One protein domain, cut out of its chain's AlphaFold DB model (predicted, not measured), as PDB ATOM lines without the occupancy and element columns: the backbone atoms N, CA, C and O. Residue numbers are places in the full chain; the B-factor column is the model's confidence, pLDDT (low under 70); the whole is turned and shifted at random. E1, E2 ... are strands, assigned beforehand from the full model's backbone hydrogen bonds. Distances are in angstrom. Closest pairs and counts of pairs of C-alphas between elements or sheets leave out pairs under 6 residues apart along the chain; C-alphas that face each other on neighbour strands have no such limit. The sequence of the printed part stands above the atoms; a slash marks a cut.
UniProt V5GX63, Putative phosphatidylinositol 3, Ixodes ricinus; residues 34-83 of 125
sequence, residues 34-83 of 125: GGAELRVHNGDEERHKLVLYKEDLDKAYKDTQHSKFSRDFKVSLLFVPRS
ATOM      1  N   GLY A  34     -20.776  32.062  49.741       40.59
ATOM      2  CA  GLY A  34     -20.051  30.908  50.268       40.59
ATOM      3  C   GLY A  34     -18.561  30.801  49.921       40.59
ATOM      4  O   GLY A  34     -18.110  31.163  48.847       40.59
ATOM      5  N   GLY A  35     -17.816  30.166  50.831       42.19
ATOM      6  CA  GLY A  35     -16.657  29.352  50.449       42.19
ATOM      7  C   GLY A  35     -15.320  30.061  50.234       42.19
ATOM      8  O   GLY A  35     -14.472  29.527  49.523       42.19
ATOM      9  N   ALA A  36     -15.069  31.210  50.863       45.62
ATOM     10  CA  ALA A  36     -13.735  31.816  50.869       45.62
ATOM     11  C   ALA A  36     -12.752  31.042  51.784       45.62
ATOM     12  O   ALA A  36     -12.336  31.538  52.828       45.62
ATOM     13  N   GLU A  37     -12.359  29.818  51.413       39.84
ATOM     14  CA  GLU A  37     -11.238  29.129  52.066       39.84
ATOM     15  C   GLU A  37      -9.905  29.724  51.581       39.84
ATOM     16  O   GLU A  37      -9.398  29.405  50.502       39.84
ATOM     17  N   LEU A  38      -9.313  30.614  52.382       46.69
ATOM     18  CA  LEU A  38      -8.048  31.273  52.061       46.69
ATOM     19  C   LEU A  38      -6.872  30.613  52.800       46.69
ATOM     20  O   LEU A  38      -6.574  30.933  53.945       46.69
ATOM     21  N   ARG A  39      -6.142  29.731  52.108       43.19
ATOM     22  CA  ARG A  39      -4.783  29.307  52.498       43.19
ATOM     23  C   ARG A  39      -3.741  30.171  51.787       43.19
ATOM     24  O   ARG A  39      -3.584  29.963  50.591       43.19
ATOM     25  N   VAL A  40      -3.001  31.046  52.487       45.06
ATOM     26  CA  VAL A  40      -1.625  31.487  52.124       45.06
ATOM     27  C   VAL A  40      -0.873  32.025  53.363       45.06
ATOM     28  O   VAL A  40      -1.440  32.768  54.154       45.06
ATOM     29  N   HIS A  41       0.409  31.648  53.485       38.94
ATOM     30  CA  HIS A  41       1.409  32.086  54.470       38.94
ATOM     31  C   HIS A  41       2.118  33.415  54.112       38.94
ATOM     32  O   HIS A  41       2.333  33.707  52.939       38.94
ATOM     33  N   ASN A  42       2.638  34.065  55.164       37.59
ATOM     34  CA  ASN A  42       3.727  35.059  55.234       37.59
ATOM     35  C   ASN A  42       3.458  36.532  54.857       37.59
ATOM     36  O   ASN A  42       3.488  36.911  53.691       37.59
ATOM     37  N   GLY A  43       3.437  37.377  55.901       42.03
ATOM     38  CA  GLY A  43       4.212  38.628  55.942       42.03
ATOM     39  C   GLY A  43       3.492  39.939  55.632       42.03
ATOM     40  O   GLY A  43       4.164  40.956  55.504       42.03
ATOM     41  N   ASP A  44       2.169  39.930  55.492       52.66
ATOM     42  CA  ASP A  44       1.396  41.090  55.027       52.66
ATOM     43  C   ASP A  44       0.046  41.163  55.751       52.66
ATOM     44  O   ASP A  44      -1.020  41.219  55.136       52.66
ATOM     45  N   GLU A  45       0.115  41.085  57.084       57.72
ATOM     46  CA  GLU A  45      -1.004  40.936  58.037       57.72
ATOM     47  C   GLU A  45      -2.062  42.051  57.943       57.72
ATOM     48  O   GLU A  45      -3.105  41.985  58.588       57.72
ATOM     49  N   GLU A  46      -1.808  43.069  57.124       68.88
ATOM     50  CA  GLU A  46      -2.619  44.270  57.023       68.88
ATOM     51  C   GLU A  46      -3.283  44.465  55.657       68.88
ATOM     52  O   GLU A  46      -4.149  45.325  55.509       68.88
ATOM     53  N   ARG A  47      -2.958  43.654  54.642       80.31
ATOM     54  CA  ARG A  47      -3.748  43.651  53.402       80.31
ATOM     55  C   ARG A  47      -5.015  42.849  53.598       80.31
ATOM     56  O   ARG A  47      -5.036  41.889  54.347       80.31
ATOM     57  N   HIS A  48      -6.077  43.215  52.901       85.75
ATOM     58  CA  HIS A  48      -7.324  42.456  52.895       85.75
ATOM     59  C   HIS A  48      -7.495  41.792  51.528       85.75
ATOM     60  O   HIS A  48      -7.089  42.353  50.507       85.75
ATOM     61  N   LYS A  49      -8.079  40.592  51.482       88.56
ATOM     62  CA  LYS A  49      -8.226  39.839  50.229       88.56
ATOM     63  C   LYS A  49      -9.624  39.254  50.089       88.56
ATOM     64  O   LYS A  49     -10.056  38.475  50.928       88.56
ATOM     65  N   LEU A  50     -10.288  39.572  48.979       91.38
ATOM     66  CA  LEU A  50     -11.542  38.943  48.564       91.38
ATOM     67  C   LEU A  50     -11.273  38.037  47.364       91.38
ATOM     68  O   LEU A  50     -10.660  38.470  46.388       91.38
ATOM     69  N   VAL A  51     -11.725  36.788  47.425       92.88
ATOM     70  CA  VAL A  51     -11.678  35.849  46.299       92.88
ATOM     71  C   VAL A  51     -13.110  35.510  45.915       92.88
ATOM     72  O   VAL A  51     -13.880  35.109  46.777       92.88
ATOM     73  N   LEU A  52     -13.442  35.693  44.641       94.62
ATOM     74  CA  LEU A  52     -14.736  35.356  44.054       94.62
ATOM     75  C   LEU A  52     -14.521  34.254  43.023       94.62
ATOM     76  O   LEU A  52     -13.679  34.398  42.130       94.62
ATOM     77  N   TYR A  53     -15.261  33.163  43.150       95.31
ATOM     78  CA  TYR A  53     -15.237  32.070  42.190       95.31
ATOM     79  C   TYR A  53     -16.207  32.343  41.044       95.31
ATOM     80  O   TYR A  53     -16.998  33.287  41.073       95.31
ATOM     81  N   LYS A  54     -16.139  31.530  39.989       94.25
ATOM     82  CA  LYS A  54     -17.020  31.645  38.820       94.25
ATOM     83  C   LYS A  54     -18.506  31.687  39.208       94.25
ATOM     84  O   LYS A  54     -19.281  32.390  38.564       94.25
ATOM     85  N   GLU A  55     -18.886  30.932  40.230       93.75
ATOM     86  CA  GLU A  55     -20.225  30.869  40.818       93.75
ATOM     87  C   GLU A  55     -20.686  32.171  41.490       93.75
ATOM     88  O   GLU A  55     -21.882  32.450  41.471       93.75
ATOM     89  N   ASP A  56     -19.767  33.000  41.987       93.56
ATOM     90  CA  ASP A  56     -20.077  34.265  42.675       93.56
ATOM     91  C   ASP A  56     -20.212  35.457  41.712       93.56
ATOM     92  O   ASP A  56     -20.511  36.582  42.118       93.56
ATOM     93  N   LEU A  57     -19.939  35.236  40.424       95.25
ATOM     94  CA  LEU A  57     -19.882  36.276  39.408       95.25
ATOM     95  C   LEU A  57     -21.139  36.264  38.538       95.25
ATOM     96  O   LEU A  57     -21.432  35.291  37.827       95.25
ATOM     97  N   ASP A  58     -21.835  37.400  38.503       92.50
ATOM     98  CA  ASP A  58     -22.993  37.600  37.639       92.50
ATOM     99  C   ASP A  58     -22.606  37.334  36.181       92.50
ATOM    100  O   ASP A  58     -21.545  37.750  35.709       92.50
ATOM    101  N   LYS A  59     -23.499  36.671  35.438       91.81
ATOM    102  CA  LYS A  59     -23.302  36.195  34.054       91.81
ATOM    103  C   LYS A  59     -22.300  35.037  33.915       91.81
ATOM    104  O   LYS A  59     -22.593  34.127  33.144       91.81
ATOM    105  N   ALA A  60     -21.192  35.007  34.658       92.00
ATOM    106  CA  ALA A  60     -20.198  33.930  34.564       92.00
ATOM    107  C   ALA A  60     -20.665  32.609  35.201       92.00
ATOM    108  O   ALA A  60     -20.378  31.537  34.658       92.00
ATOM    109  N   TYR A  61     -21.464  32.653  36.275       91.25
ATOM    110  CA  TYR A  61     -22.026  31.439  36.883       91.25
ATOM    111  C   TYR A  61     -22.877  30.624  35.888       91.25
ATOM    112  O   TYR A  61     -22.876  29.396  35.931       91.25
ATOM    113  N   LYS A  62     -23.522  31.301  34.922       93.94
ATOM    114  CA  LYS A  62     -24.366  30.689  33.879       93.94
ATOM    115  C   LYS A  62     -23.584  29.940  32.793       93.94
ATOM    116  O   LYS A  62     -24.189  29.180  32.045       93.94
ATOM    117  N   ASP A  63     -22.267  30.135  32.680       92.75
ATOM    118  CA  ASP A  63     -21.432  29.436  31.689       92.75
ATOM    119  C   ASP A  63     -21.119  28.003  32.147       92.75
ATOM    120  O   ASP A  63     -20.019  27.701  32.608       92.75
ATOM    121  N   THR A  64     -22.110  27.117  32.099       92.31
ATOM    122  CA  THR A  64     -21.960  25.708  32.505       92.31
ATOM    123  C   THR A  64     -21.121  24.889  31.526       92.31
ATOM    124  O   THR A  64     -20.589  23.850  31.898       92.31
ATOM    125  N   GLN A  65     -20.968  25.365  30.285       94.50
ATOM    126  CA  GLN A  65     -20.127  24.735  29.265       94.50
ATOM    127  C   GLN A  65     -18.648  25.109  29.397       94.50
ATOM    128  O   GLN A  65     -17.822  24.564  28.669       94.50
ATOM    129  N   HIS A  66     -18.310  26.032  30.305       92.12
ATOM    130  CA  HIS A  66     -16.952  26.545  30.487       92.12
ATOM    131  C   HIS A  66     -16.335  27.081  29.184       92.12
ATOM    132  O   HIS A  66     -15.142  26.929  28.926       92.12
ATOM    133  N   SER A  67     -17.179  27.678  28.339       93.62
ATOM    134  CA  SER A  67     -16.814  28.138  26.996       93.62
ATOM    135  C   SER A  67     -16.138  29.509  27.012       93.62
ATOM    136  O   SER A  67     -15.281  29.794  26.176       93.62
ATOM    137  N   LYS A  68     -16.516  30.360  27.974       92.06
ATOM    138  CA  LYS A  68     -15.979  31.712  28.174       92.06
ATOM    139  C   LYS A  68     -15.140  31.797  29.446       92.06
ATOM    140  O   LYS A  68     -14.163  32.540  29.485       92.06
ATOM    141  N   PHE A  69     -15.513  31.038  30.473       94.50
ATOM    142  CA  PHE A  69     -14.867  31.010  31.777       94.50
ATOM    143  C   PHE A  69     -14.479  29.576  32.133       94.50
ATOM    144  O   PHE A  69     -15.337  28.699  32.251       94.50
ATOM    145  N   SER A  70     -13.181  29.353  32.352       95.25
ATOM    146  CA  SER A  70     -12.666  28.066  32.832       95.25
ATOM    147  C   SER A  70     -13.383  27.620  34.109       95.25
ATOM    148  O   SER A  70     -13.856  28.445  34.893       95.25
ATOM    149  N   ARG A  71     -13.439  26.308  34.348       93.44
ATOM    150  CA  ARG A  71     -14.019  25.750  35.576       93.44
ATOM    151  C   ARG A  71     -13.343  26.284  36.839       93.44
ATOM    152  O   ARG A  71     -14.030  26.527  37.819       93.44
ATOM    153  N   ASP A  72     -12.043  26.558  36.766       93.56
ATOM    154  CA  ASP A  72     -11.255  27.060  37.898       93.56
ATOM    155  C   ASP A  72     -11.110  28.595  37.873       93.56
ATOM    156  O   ASP A  72     -10.182  29.164  38.458       93.56
ATOM    157  N   PHE A  73     -11.991  29.287  37.138       96.00
ATOM    158  CA  PHE A  73     -11.970  30.741  37.037       96.00
ATOM    159  C   PHE A  73     -12.265  31.389  38.392       96.00
ATOM    160  O   PHE A  73     -13.249  31.066  39.057       96.00
ATOM    161  N   LYS A  74     -11.412  32.339  38.776       95.19
ATOM    162  CA  LYS A  74     -11.544  33.117  40.006       95.19
ATOM    163  C   LYS A  74     -11.010  34.529  39.821       95.19
ATOM    164  O   LYS A  74     -10.063  34.754  39.066       95.19
ATOM    165  N   VAL A  75     -11.577  35.460  40.574       95.25
ATOM    166  CA  VAL A  75     -11.144  36.854  40.662       95.25
ATOM    167  C   VAL A  75     -10.656  37.098  42.084       95.25
ATOM    168  O   VAL A  75     -11.331  36.754  43.046       95.25
ATOM    169  N   SER A  76      -9.455  37.655  42.236       93.38
ATOM    170  CA  SER A  76      -8.903  38.033  43.541       93.38
ATOM    171  C   SER A  76      -8.732  39.544  43.604       93.38
ATOM    172  O   SER A  76      -8.005  40.110  42.792       93.38
ATOM    173  N   LEU A  77      -9.384  40.181  44.572       93.31
ATOM    174  CA  LEU A  77      -9.224  41.592  44.886       93.31
ATOM    175  C   LEU A  77      -8.316  41.711  46.107       93.31
ATOM    176  O   LEU A  77      -8.555  41.060  47.125       93.31
ATOM    177  N   LEU A  78      -7.277  42.533  45.993       90.94
ATOM    178  CA  LEU A  78      -6.380  42.868  47.091       90.94
ATOM    179  C   LEU A  78      -6.617  44.323  47.482       90.94
ATOM    180  O   LEU A  78      -6.620  45.204  46.623       90.94
ATOM    181  N   PHE A  79      -6.795  44.563  48.774       88.50
ATOM    182  CA  PHE A  79      -7.053  45.878  49.340       88.50
ATOM    183  C   PHE A  79      -5.967  46.240  50.347       88.50
ATOM    184  O   PHE A  79      -5.428  45.380  51.046       88.50
ATOM    185  N   VAL A  80      -5.685  47.535  50.431       86.62
ATOM    186  CA  VAL A  80      -4.759  48.132  51.391       86.62
ATOM    187  C   VAL A  80      -5.564  49.109  52.254       86.62
ATOM    188  O   VAL A  80      -6.299  49.924  51.686       86.62
ATOM    189  N   PRO A  81      -5.478  49.049  53.597       81.75
ATOM    190  CA  PRO A  81      -6.214  49.966  54.452       81.75
ATOM    191  C   PRO A  81      -5.775  51.412  54.223       81.75
ATOM    192  O   PRO A  81      -4.615  51.697  53.924       81.75
ATOM    193  N   ARG A  82      -6.708  52.354  54.397       77.12
ATOM    194  CA  ARG A  82      -6.461  53.781  54.141       77.12
ATOM    195  C   ARG A  82      -5.330  54.361  54.997       77.12
ATOM    196  O   ARG A  82      -4.662  55.279  54.538       77.12
ATOM    197  N   SER A  83      -5.095  53.817  56.193       74.25
ATOM    198  CA  SER A  83      -3.967  54.175  57.069       74.25
ATOM    199  C   SER A  83      -2.595  54.012  56.404       74.25
ATOM    200  O   SER A  83      -1.646  54.667  56.823       74.25
TER     201      SER A  83
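What this domain is: This is residues 34 to 83 of the 125 residues of the protein "Putative phosphatidylinositol 3" of Ixodes ricinus (UniProt V5GX63). There is little regular structure here: one two-stranded antiparallel hairpin, E1 and E2, with a long looping link at one end and a lead-in stretch that swings wide at the other, where residues 39 to 45 stick out free. The printed part has 50 residues with no named helix and two named strands, E1 then E2, and the class is all strand, though the named elements hold only 12 residues. The whole is loose, with a radius of gyration of the C-alphas of 13.7 A, and elongated, spanning 42 by 23 by 18 A.

Where its parts are: E1, residues 48 to 53, runs 16.9 A from C-alpha 48 at (-7.324, 42.456, 52.895). E2, residues 74 to 79, runs 16.4 A to C-alpha 79 at (-7.053, 45.878, 49.340).

How they stand to each other: E1 and E2 form a hairpin, antiparallel at 166 degrees between their directions. C-alphas 51 and 76 face each other at 4.5 A. N 50 and O 77, 2.9 A apart, and N 77 and O 50, 2.8 A apart, are within hydrogen-bond range.

The domain as a whole: The C-alphas of Gln 65 and Ser 83, the two farthest apart, are 43.6 A apart. The printed part has no cut. The link from E1 to E2, 20 residues, is long. Confidence is low, with pLDDT under 70, at residues 34 to 46.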